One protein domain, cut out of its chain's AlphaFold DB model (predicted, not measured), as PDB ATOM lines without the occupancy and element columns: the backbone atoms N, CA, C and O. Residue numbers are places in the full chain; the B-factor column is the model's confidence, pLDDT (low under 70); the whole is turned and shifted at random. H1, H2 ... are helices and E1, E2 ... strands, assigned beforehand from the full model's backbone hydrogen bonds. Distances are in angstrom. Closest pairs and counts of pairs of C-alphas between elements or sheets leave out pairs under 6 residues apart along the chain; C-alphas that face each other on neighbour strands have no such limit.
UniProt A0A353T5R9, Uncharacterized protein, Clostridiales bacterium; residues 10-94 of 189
ATOM      1  N   GLU A  10     -31.826  53.600  33.428       93.94
ATOM      2  CA  GLU A  10     -30.758  54.227  34.215       93.94
ATOM      3  C   GLU A  10     -29.987  55.274  33.405       93.94
ATOM      4  O   GLU A  10     -29.621  56.318  33.934       93.94
ATOM      5  N   ALA A  11     -29.740  55.010  32.117       92.12
ATOM      6  CA  ALA A  11     -29.070  55.966  31.236       92.12
ATOM      7  C   ALA A  11     -29.969  57.178  30.955       92.12
ATOM      8  O   ALA A  11     -29.500  58.313  30.994       92.12
ATOM      9  N   VAL A  12     -31.266  56.942  30.734       90.00
ATOM     10  CA  VAL A  12     -32.255  58.015  30.565       90.00
ATOM     11  C   VAL A  12     -32.381  58.848  31.840       90.00
ATOM     12  O   VAL A  12     -32.463  60.069  31.760       90.00
ATOM     13  N   MET A  13     -32.344  58.212  33.015       88.69
ATOM     14  CA  MET A  13     -32.374  58.926  34.288       88.69
ATOM     15  C   MET A  13     -31.140  59.818  34.460       88.69
ATOM     16  O   MET A  13     -31.295  60.995  34.753       88.69
ATOM     17  N   ARG A  14     -29.927  59.311  34.197       86.56
ATOM     18  CA  ARG A  14     -28.710  60.146  34.235       86.56
ATOM     19  C   ARG A  14     -28.798  61.331  33.279       86.56
ATOM     20  O   ARG A  14     -28.400  62.426  33.639       86.56
ATOM     21  N   TRP A  15     -29.345  61.125  32.082       82.50
ATOM     22  CA  TRP A  15     -29.520  62.207  31.114       82.50
ATOM     23  C   TRP A  15     -30.496  63.288  31.599       82.50
ATOM     24  O   TRP A  15     -30.222  64.467  31.420       82.50
ATOM     25  N   PHE A  16     -31.610  62.911  32.232       83.31
ATOM     26  CA  PHE A  16     -32.517  63.887  32.841       83.31
ATOM     27  C   PHE A  16     -31.876  64.612  34.025       83.31
ATOM     28  O   PHE A  16     -32.028  65.822  34.126       83.31
ATOM     29  N   ASP A  17     -31.155  63.890  34.886       82.00
ATOM     30  CA  ASP A  17     -30.485  64.440  36.071       82.00
ATOM     31  C   ASP A  17     -29.512  65.576  35.708       82.00
ATOM     32  O   ASP A  17     -29.486  66.610  36.370       82.00
ATOM     33  N   MET A  18     -28.813  65.456  34.571       79.31
ATOM     34  CA  MET A  18     -27.927  66.510  34.053       79.31
ATOM     35  C   MET A  18     -28.636  67.858  33.846       79.31
ATOM     36  O   MET A  18     -28.052  68.905  34.106       79.31
ATOM     37  N   TRP A  19     -29.905  67.869  33.425       78.75
ATOM     38  CA  TRP A  19     -30.657  69.115  33.207       78.75
ATOM     39  C   TRP A  19     -31.150  69.774  34.496       78.75
ATOM     40  O   TRP A  19     -31.659  70.894  34.453       78.75
ATOM     41  N   TYR A  20     -31.020  69.080  35.625       79.25
ATOM     42  CA  TYR A  20     -31.352  69.568  36.961       79.25
ATOM     43  C   TYR A  20     -30.102  69.808  37.818       79.25
ATOM     44  O   TYR A  20     -30.236  70.167  38.986       79.25
ATOM     45  N   ALA A  21     -28.906  69.631  37.247       74.62
ATOM     46  CA  ALA A  21     -27.651  69.902  37.928       74.62
ATOM     47  C   ALA A  21     -27.534  71.391  38.292       74.62
ATOM     48  O   ALA A  21     -27.851  72.269  37.482       74.62
ATOM     49  N   ASP A  22     -27.073  71.658  39.515       68.12
ATOM     50  CA  ASP A  22     -26.813  73.009  40.000       68.12
ATOM     51  C   ASP A  22     -25.549  73.585  39.335       68.12
ATOM     52  O   ASP A  22     -24.554  72.890  39.129       68.12
ATOM     53  N   LEU A  23     -25.606  74.870  38.994       61.91
ATOM     54  CA  LEU A  23     -24.514  75.643  38.405       61.91
ATOM     55  C   LEU A  23     -23.409  75.966  39.415       61.91
ATOM     56  O   LEU A  23     -22.291  76.283  39.008       61.91
ATOM     57  N   GLU A  24     -23.726  75.938  40.710       59.56
ATOM     58  CA  GLU A  24     -22.808  76.356  41.774       59.56
ATOM     59  C   GLU A  24     -22.180  75.176  42.529       59.56
ATOM     60  O   GLU A  24     -21.090  75.308  43.093       59.56
ATOM     61  N   GLU A  25     -22.810  74.000  42.494       54.41
ATOM     62  CA  GLU A  25     -22.365  72.814  43.226       54.41
ATOM     63  C   GLU A  25     -21.777  71.741  42.294       54.41
ATOM     64  O   GLU A  25     -22.445  70.790  41.893       54.41
ATOM     65  N   GLY A  26     -20.472  71.833  42.012       52.41
ATOM     66  CA  GLY A  26     -19.666  70.635  41.747       52.41
ATOM     67  C   GLY A  26     -18.659  70.693  40.598       52.41
ATOM     68  O   GLY A  26     -18.880  71.276  39.540       52.41
ATOM     69  N   ASP A  27     -17.549  69.981  40.801       51.88
ATOM     70  CA  ASP A  27     -16.497  69.700  39.815       51.88
ATOM     71  C   ASP A  27     -16.957  68.558  38.878       51.88
ATOM     72  O   ASP A  27     -16.410  67.455  38.852       51.88
ATOM     73  N   SER A  28     -18.077  68.785  38.186       57.44
ATOM     74  CA  SER A  28     -18.707  67.825  37.275       57.44
ATOM     75  C   SER A  28     -18.170  67.997  35.849       57.44
ATOM     76  O   SER A  28     -18.014  69.114  35.353       57.44
ATOM     77  N   GLU A  29     -17.944  66.881  35.145       56.38
ATOM     78  CA  GLU A  29     -17.535  66.865  33.727       56.38
ATOM     79  C   GLU A  29     -18.568  67.531  32.792       56.38
ATOM     80  O   GLU A  29     -18.258  67.833  31.640       56.38
ATOM     81  N   ALA A  30     -19.788  67.776  33.283       59.66
ATOM     82  CA  ALA A  30     -20.908  68.356  32.551       59.66
ATOM     83  C   ALA A  30     -21.358  69.720  33.103       59.66
ATOM     84  O   ALA A  30     -22.476  70.137  32.817       59.66
ATOM     85  N   LYS A  31     -20.517  70.437  33.867       65.62
ATOM     86  CA  LYS A  31     -20.842  71.761  34.446       65.62
ATOM     87  C   LYS A  31     -21.425  72.765  33.438       65.62
ATOM     88  O   LYS A  31     -22.284  73.566  33.785       65.62
ATOM     89  N   ASP A  32     -21.001  72.672  32.178       72.56
ATOM     90  CA  ASP A  32     -21.431  73.565  31.101       72.56
ATOM     91  C   ASP A  32     -22.726  73.085  30.407       72.56
ATOM     92  O   ASP A  32     -23.230  73.770  29.521       72.56
ATOM     93  N   LEU A  33     -23.260  71.909  30.772       77.75
ATOM     94  CA  LEU A  33     -24.446  71.277  30.184       77.75
ATOM     95  C   LEU A  33     -25.558  71.120  31.233       77.75
ATOM     96  O   LEU A  33     -25.687  70.097  31.897       77.75
ATOM     97  N   ASN A  34     -26.364  72.166  31.349       78.25
ATOM     98  CA  ASN A  34     -27.426  72.350  32.340       78.25
ATOM     99  C   ASN A  34     -28.605  73.133  31.715       78.25
ATOM    100  O   ASN A  34     -28.584  73.457  30.520       78.25
ATOM    101  N   GLY A  35     -29.622  73.492  32.503       78.56
ATOM    102  CA  GLY A  35     -30.772  74.251  31.998       78.56
ATOM    103  C   GLY A  35     -30.430  75.610  31.366       78.56
ATOM    104  O   GLY A  35     -31.099  76.017  30.417       78.56
ATOM    105  N   VAL A  36     -29.365  76.297  31.803       83.00
ATOM    106  CA  VAL A  36     -28.913  77.563  31.187       83.00
ATOM    107  C   VAL A  36     -28.314  77.319  29.810       83.00
ATOM    108  O   VAL A  36     -28.615  78.059  28.874       83.00
ATOM    109  N   SER A  37     -27.543  76.243  29.642       83.69
ATOM    110  CA  SER A  37     -26.995  75.873  28.331       83.69
ATOM    111  C   SER A  37     -28.086  75.583  27.293       83.69
ATOM    112  O   SER A  37     -27.941  75.911  26.120       83.69
ATOM    113  N   MET A  38     -29.230  75.062  27.738       80.81
ATOM    114  CA  MET A  38     -30.417  74.846  26.906       80.81
ATOM    115  C   MET A  38     -31.224  76.125  26.648       80.81
ATOM    116  O   MET A  38     -32.040  76.162  25.727       80.81
ATOM    117  N   PHE A  39     -31.013  77.166  27.454       84.69
ATOM    118  CA  PHE A  39     -31.693  78.454  27.352       84.69
ATOM    119  C   PHE A  39     -30.915  79.454  26.481       84.69
ATOM    120  O   PHE A  39     -31.479  79.995  25.530       84.69
ATOM    121  N   LEU A  40     -29.626  79.675  26.766       87.62
ATOM    122  CA  LEU A  40     -28.778  80.682  26.104       87.62
ATOM    123  C   LEU A  40     -27.606  80.092  25.310       87.62
ATOM    124  O   LEU A  40     -26.897  80.831  24.629       87.62
ATOM    125  N   GLY A  41     -27.381  78.781  25.385       88.06
ATOM    126  CA  GLY A  41     -26.128  78.180  24.937       88.06
ATOM    127  C   GLY A  41     -25.025  78.256  25.978       88.06
ATOM    128  O   GLY A  41     -25.256  78.529  27.156       88.06
ATOM    129  N   PHE A  42     -23.808  77.962  25.542       88.00
ATOM    130  CA  PHE A  42     -22.664  77.859  26.434       88.00
ATOM    131  C   PHE A  42     -22.109  79.253  26.742       88.00
ATOM    132  O   PHE A  42     -21.887  80.059  25.828       88.00
ATOM    133  N   GLU A  43     -21.855  79.514  28.025       89.31
ATOM    134  CA  GLU A  43     -21.173  80.730  28.472       89.31
ATOM    135  C   GLU A  43     -19.797  80.840  27.784       89.31
ATOM    136  O   GLU A  43     -19.100  79.845  27.570       89.31
ATOM    137  N   GLY A  44     -19.431  82.046  27.351       91.31
ATOM    138  CA  GLY A  44     -18.210  82.330  26.596       91.31
ATOM    139  C   GLY A  44     -18.252  81.921  25.117       91.31
ATOM    140  O   GLY A  44     -17.313  82.226  24.382       91.31
ATOM    141  N   LYS A  45     -19.320  81.253  24.652       91.00
ATOM    142  CA  LYS A  45     -19.533  80.956  23.223       91.00
ATOM    143  C   LYS A  45     -20.672  81.762  22.624       91.00
ATOM    144  O   LYS A  45     -20.474  82.418  21.612       91.00
ATOM    145  N   GLN A  46     -21.859  81.673  23.221       93.06
ATOM    146  CA  GLN A  46     -23.053  82.367  22.729       93.06
ATOM    147  C   GLN A  46     -23.397  83.593  23.570       93.06
ATOM    148  O   GLN A  46     -23.956  84.556  23.051       93.06
ATOM    149  N   TRP A  47     -23.063  83.574  24.855       92.94
ATOM    150  CA  TRP A  47     -23.375  84.648  25.788       92.94
ATOM    151  C   TRP A  47     -22.323  84.724  26.893       92.94
ATOM    152  O   TRP A  47     -21.570  83.777  27.106       92.94
ATOM    153  N   GLU A  48     -22.282  85.839  27.609       94.19
ATOM    154  CA  GLU A  48     -21.495  86.005  28.835       94.19
ATOM    155  C   GLU A  48     -22.182  86.996  29.779       94.19
ATOM    156  O   GLU A  48     -23.011  87.807  29.349       94.19
ATOM    157  N   TYR A  49     -21.834  86.954  31.066       94.25
ATOM    158  CA  TYR A  49     -22.243  87.998  32.003       94.25
ATOM    159  C   TYR A  49     -21.680  89.356  31.575       94.25
ATOM    160  O   TYR A  49     -20.520  89.480  31.180       94.25
ATOM    161  N   ALA A  50     -22.515  90.387  31.644       94.19
ATOM    162  CA  ALA A  50     -22.146  91.740  31.239       94.19
ATOM    163  C   ALA A  50     -21.644  92.602  32.410       94.19
ATOM    164  O   ALA A  50     -21.100  93.683  32.171       94.19
ATOM    165  N   ASP A  51     -21.767  92.112  33.646       91.69
ATOM    166  CA  ASP A  51     -21.286  92.753  34.868       91.69
ATOM    167  C   ASP A  51     -20.769  91.734  35.902       91.69
ATOM    168  O   ASP A  51     -21.159  90.565  35.900       91.69
ATOM    169  N   ASP A  52     -19.913  92.199  36.819       92.38
ATOM    170  CA  ASP A  52     -19.286  91.370  37.863       92.38
ATOM    171  C   ASP A  52     -20.290  90.808  38.881       92.38
ATOM    172  O   ASP A  52     -20.009  89.808  39.544       92.38
ATOM    173  N   LYS A  53     -21.456  91.449  39.033       91.56
ATOM    174  CA  LYS A  53     -22.523  90.991  39.933       91.56
ATOM    175  C   LYS A  53     -23.421  89.943  39.285       91.56
ATOM    176  O   LYS A  53     -24.282  89.403  39.976       91.56
ATOM    177  N   ARG A  54     -23.214  89.645  37.997       90.81
ATOM    178  CA  ARG A  54     -24.009  88.699  37.215       90.81
ATOM    179  C   ARG A  54     -25.491  89.082  37.141       90.81
ATOM    180  O   ARG A  54     -26.341  88.211  37.014       90.81
ATOM    181  N   GLU A  55     -25.821  90.371  37.209       88.94
ATOM    182  CA  GLU A  55     -27.210  90.854  37.115       88.94
ATOM    183  C   GLU A  55     -27.689  90.944  35.659       88.94
ATOM    184  O   GLU A  55     -28.887  90.873  35.373       88.94
ATOM    185  N   THR A  56     -26.750  91.065  34.724       90.56
ATOM    186  CA  THR A  56     -27.011  91.190  33.296       90.56
ATOM    187  C   THR A  56     -26.125  90.280  32.455       90.56
ATOM    188  O   THR A  56     -25.054  89.839  32.875       90.56
ATOM    189  N   TYR A  57     -26.577  89.992  31.236       92.06
ATOM    190  CA  TYR A  57     -25.830  89.206  30.257       92.06
ATOM    191  C   TYR A  57     -25.831  89.864  28.876       92.06
ATOM    192  O   TYR A  57     -26.724  90.645  28.554       92.06
ATOM    193  N   ARG A  58     -24.859  89.530  28.029       93.94
ATOM    194  CA  ARG A  58     -24.806  89.958  26.623       93.94
ATOM    195  C   ARG A  58     -24.550  88.781  25.694       93.94
ATOM    196  O   ARG A  58     -23.964  87.781  26.100       93.94
ATOM    197  N   TRP A  59     -24.991  88.917  24.449       93.12
ATOM    198  CA  TRP A  59     -24.721  87.940  23.397       93.12
ATOM    199  C   TRP A  59     -23.320  88.122  22.804       93.12
ATOM    200  O   TRP A  59     -22.789  89.234  22.772       93.12
ATOM    201  N   ILE A  60     -22.746  87.025  22.318       94.31
ATOM    202  CA  ILE A  60     -21.458  86.978  21.625       94.31
ATOM    203  C   ILE A  60     -21.725  86.732  20.135       94.31
ATOM    204  O   ILE A  60     -22.407  85.776  19.765       94.31
ATOM    205  N   GLU A  61     -21.170  87.588  19.272       92.88
ATOM    206  CA  GLU A  61     -21.307  87.468  17.814       92.88
ATOM    207  C   GLU A  61     -20.888  86.067  17.313       92.88
ATOM    208  O   GLU A  61     -19.851  85.552  17.740       92.88
ATOM    209  N   PRO A  62     -21.639  85.454  16.377       91.75
ATOM    210  CA  PRO A  62     -22.710  86.048  15.570       91.75
ATOM    211  C   PRO A  62     -24.100  86.041  16.231       91.75
ATOM    212  O   PRO A  62     -25.056  86.528  15.625       91.75
ATOM    213  N   VAL A  63     -24.233  85.498  17.444       92.25
ATOM    214  CA  VAL A  63     -25.500  85.489  18.180       92.25
ATOM    215  C   VAL A  63     -25.780  86.895  18.707       92.25
ATOM    216  O   VAL A  63     -24.918  87.543  19.293       92.25
ATOM    217  N   LYS A  64     -26.995  87.388  18.470       90.12
ATOM    218  CA  LYS A  64     -27.454  88.731  18.880       90.12
ATOM    219  C   LYS A  64     -28.795  88.695  19.601       90.12
ATOM    220  O   LYS A  64     -29.196  89.672  20.228       90.12
ATOM    221  N   ASP A  65     -29.505  87.584  19.468       87.88
ATOM    222  CA  ASP A  65     -30.828  87.343  20.009       87.88
ATOM    223  C   ASP A  65     -31.148  85.840  19.959       87.88
ATOM    224  O   ASP A  65     -30.381  85.011  19.467       87.88
ATOM    225  N   PHE A  66     -32.335  85.478  20.432       87.25
ATOM    226  CA  PHE A  66     -32.797  84.096  20.407       87.25
ATOM    227  C   PHE A  66     -33.074  83.535  18.999       87.25
ATOM    228  O   PHE A  66     -33.150  82.315  18.847       87.25
ATOM    229  N   GLN A  67     -33.255  84.381  17.977       88.44
ATOM    230  CA  GLN A  67     -33.447  83.906  16.599       88.44
ATOM    231  C   GLN A  67     -32.114  83.424  16.033       88.44
ATOM    232  O   GLN A  67     -31.989  82.271  15.625       88.44
ATOM    233  N   THR A  68     -31.095  84.270  16.116       91.06
ATOM    234  CA  THR A  68     -29.726  83.943  15.705       91.06
ATOM    235  C   THR A  68     -29.136  82.806  16.540       91.06
ATOM    236  O   THR A  68     -28.467  81.946  15.979       91.06
ATOM    237  N   LEU A  69     -29.472  82.695  17.833       89.94
ATOM    238  CA  LEU A  69     -29.118  81.527  18.653       89.94
ATOM    239  C   LEU A  69     -29.672  80.215  18.066       89.94
ATOM    240  O   LEU A  69     -28.971  79.205  17.994       89.94
ATOM    241  N   ARG A  70     -30.932  80.221  17.623       86.69
ATOM    242  CA  ARG A  70     -31.577  79.052  17.008       86.69
ATOM    243  C   ARG A  70     -30.981  78.719  15.644       86.69
ATOM    244  O   ARG A  70     -30.874  77.547  15.275       86.69
ATOM    245  N   GLU A  71     -30.624  79.734  14.874       87.25
ATOM    246  CA  GLU A  71     -30.027  79.564  13.553       87.25
ATOM    247  C   GLU A  71     -28.593  79.031  13.633       87.25
ATOM    248  O   GLU A  71     -28.274  78.074  12.925       87.25
ATOM    249  N   ASP A  72     -27.779  79.606  14.518       83.38
ATOM    250  CA  ASP A  72     -26.347  79.334  14.652       83.38
ATOM    251  C   ASP A  72     -26.064  78.122  15.549       83.38
ATOM    252  O   ASP A  72     -25.458  77.141  15.116       83.38
ATOM    253  N   ALA A  73     -26.583  78.130  16.780       80.69
ATOM    254  CA  ALA A  73     -26.295  77.096  17.773       80.69
ATOM    255  C   ALA A  73     -27.297  75.929  17.751       80.69
ATOM    256  O   ALA A  73     -27.092  74.935  18.445       80.69
ATOM    257  N   ARG A  74     -28.390  76.031  16.975       81.81
ATOM    258  CA  ARG A  74     -29.517  75.069  16.978       81.81
ATOM    259  C   ARG A  74     -30.161  74.883  18.356       81.81
ATOM    260  O   ARG A  74     -30.865  73.901  18.588       81.81
ATOM    261  N   ILE A  75     -29.975  75.857  19.241       77.19
ATOM    262  CA  ILE A  75     -30.579  75.882  20.568       77.19
ATOM    263  C   ILE A  75     -31.924  76.583  20.448       77.19
ATOM    264  O   ILE A  75     -32.030  77.706  19.959       77.19
ATOM    265  N   THR A  76     -32.980  75.882  20.841       64.25
ATOM    266  CA  THR A  76     -34.346  76.385  20.741       64.25
ATOM    267  C   THR A  76     -34.840  76.675  22.150       64.25
ATOM    268  O   THR A  76     -34.944  75.759  22.957       64.25
ATOM    269  N   LEU A  77     -35.153  77.942  22.439       62.41
ATOM    270  CA  LEU A  77     -36.004  78.301  23.575       62.41
ATOM    271  C   LEU A  77     -37.215  77.370  23.603       62.41
ATOM    272  O   LEU A  77     -37.889  77.260  22.579       62.41
ATOM    273  N   ASP A  78     -37.491  76.768  24.758       56.78
ATOM    274  CA  ASP A  78     -38.685  75.944  24.961       56.78
ATOM    275  C   ASP A  78     -38.704  74.667  24.095       56.78
ATOM    276  O   ASP A  78     -39.629  74.395  23.334       56.78
ATOM    277  N   THR A  79     -37.665  73.831  24.212       58.00
ATOM    278  CA  THR A  79     -37.678  72.473  23.625       58.00
ATOM    279  C   THR A  79     -38.726  71.543  24.261       58.00
ATOM    280  O   THR A  79     -38.805  70.372  23.887       58.00
ATOM    281  N   GLY A  80     -39.509  72.016  25.242       59.62
ATOM    282  CA  GLY A  80     -40.393  71.182  26.059       59.62
ATOM    283  C   GLY A  80     -39.646  70.125  26.881       59.62
ATOM    284  O   GLY A  80     -40.270  69.201  27.408       59.62
ATOM    285  N   LEU A  81     -38.313  70.221  26.969       70.25
ATOM    286  CA  LEU A  81     -37.502  69.307  27.757       70.25
ATOM    287  C   LEU A  81     -37.570  69.700  29.239       70.25
ATOM    288  O   LEU A  81     -37.396  70.874  29.566       70.25
ATOM    289  N   PRO A  82     -37.821  68.735  30.145       71.62
ATOM    290  CA  PRO A  82     -37.803  69.000  31.575       71.62
ATOM    291  C   PRO A  82     -36.379  69.375  31.998       71.62
ATOM    292  O   PRO A  82     -35.449  68.592  31.806       71.62
ATOM    293  N   GLN A  83     -36.227  70.573  32.553       78.31
ATOM    294  CA  GLN A  83     -34.957  71.124  33.016       78.31
ATOM    295  C   GLN A  83     -35.193  72.053  34.206       78.31
ATOM    296  O   GLN A  83     -36.257  72.669  34.316       78.31
ATOM    297  N   TYR A  84     -34.195  72.184  35.074       78.62
ATOM    298  CA  TYR A  84     -34.161  73.248  36.067       78.62
ATOM    299  C   TYR A  84     -33.494  74.476  35.454       78.62
ATOM    300  O   TYR A  84     -32.347  74.419  35.016       78.62
ATOM    301  N   LEU A  85     -34.214  75.594  35.414       79.75
ATOM    302  CA  LEU A  85     -33.674  76.873  34.974       79.75
ATOM    303  C   LEU A  85     -33.908  77.906  36.073       79.75
ATOM    304  O   LEU A  85     -35.026  78.376  36.258       79.75
ATOM    305  N   ASN A  86     -32.835  78.269  36.769       77.50
ATOM    306  CA  ASN A  86     -32.807  79.404  37.681       77.50
ATOM    307  C   ASN A  86     -31.829  80.452  37.140       77.50
ATOM    308  O   ASN A  86     -30.679  80.532  37.557       77.50
ATOM    309  N   PHE A  87     -32.278  81.205  36.135       82.25
ATOM    310  CA  PHE A  87     -31.481  82.230  35.465       82.25
ATOM    311  C   PHE A  87     -32.234  83.559  35.482       82.25
ATOM    312  O   PHE A  87     -33.096  83.819  34.645       82.25
ATOM    313  N   MET A  88     -31.909  84.383  36.472       84.56
ATOM    314  CA  MET A  88     -32.477  85.718  36.668       84.56
ATOM    315  C   MET A  88     -31.758  86.893  35.969       84.56
ATOM    316  O   MET A  88     -32.372  87.963  35.909       84.56
ATOM    317  N   PRO A  89     -30.521  86.772  35.435       87.25
ATOM    318  CA  PRO A  89     -29.904  87.875  34.704       87.25
ATOM    319  C   PRO A  89     -30.731  88.299  33.484       87.25
ATOM    320  O   PRO A  89     -31.240  87.459  32.740       87.25
ATOM    321  N   TYR A  90     -30.824  89.604  33.232       84.94
ATOM    322  CA  TYR A  90     -31.533  90.153  32.069       84.94
ATOM    323  C   TYR A  90     -30.557  90.687  31.005       84.94
ATOM    324  O   TYR A  90     -29.403  90.973  31.318       84.94
ATOM    325  N   PRO A  91     -30.967  90.826  29.728       87.44
ATOM    326  CA  PRO A  91     -30.052  91.295  28.692       87.44
ATOM    327  C   PRO A  91     -29.564  92.723  28.981       87.44
ATOM    328  O   PRO A  91     -30.378  93.628  29.197       87.44
ATOM    329  N   ALA A  92     -28.250  92.927  28.946       88.56
ATOM    330  CA  ALA A  92     -27.626  94.240  28.976       88.56
ATOM    331  C   ALA A  92     -28.036  95.056  27.741       88.56
ATOM    332  O   ALA A  92     -28.352  94.503  26.686       88.56
ATOM    333  N   ASP A  93     -28.064  96.380  27.894       83.25
ATOM    334  CA  ASP A  93     -28.392  97.330  26.822       83.25
ATOM    335  C   ASP A  93     -29.760  97.092  26.149       83.25
ATOM    336  O   ASP A  93     -30.012  97.537  25.027       83.25
ATOM    337  N   PHE A  94     -30.687  96.429  26.854       81.50
ATOM    338  CA  PHE A  94     -32.032  96.126  26.370       81.50
ATOM    339  C   PHE A  94     -33.099  96.871  27.196       81.50
ATOM    340  O   PHE A  94     -33.804  96.273  28.020       81.50
TER     341      PHE A  94
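AT A GLANCE: This is residues 10 to 94 of the 189 residues of an uncharacterized protein of Clostridiales bacterium (UniProt A0A353T5R9). Little regular structure: a body mostly of loops has the small hairpin E1-E2 towards one end and the short helix H2 near its middle, while residues 10 to 15 of H1 stick out at the other end. The final stretch, residues 73 to 94, runs back to the hairpin, where residues 90 to 91 pair parallel with 56 to 57 of E2. The 85 printed residues, with 29 in named elements in the order H1 H2 E1 E2 H3, are mixed in class and compact, radius of gyration of the C-alphas 13.3 A, spanning 43 by 29 by 19 A.

HOW THE PARTS SIT: E1, residues 47 to 49, and E2, residues 56 to 59, form an antiparallel hairpin at 154 degrees; N 48 and O 58 are 3.0 A apart, within hydrogen-bond range. H2, residues 35 to 40, and H3, residues 66 to 72, are close but not clearly touching, about perpendicular at 89 degrees; their closest C-alphas, Leu 40 and Leu 69, are 7.5 A apart. H1, residues 10 to 18, is apart from H3. In H1, H2 and H3 every O i to N i+4 pair is within hydrogen-bond range.

IN THESE COORDINATES: H1 spans 12.6 A from C-alpha 10 at (-30.758, 54.227, 34.215); E2, 10.7 A; H3 ends at C-alpha 72, (-26.347, 79.334, 14.652).

THE WHOLE: The farthest C-alphas, Glu 10 and Asp 93, are 43.8 A apart. The printed part has no cut; H1 to H2 is a long link. The model's pLDDT is under 70 in residues 22 to 31 and 76 to 80.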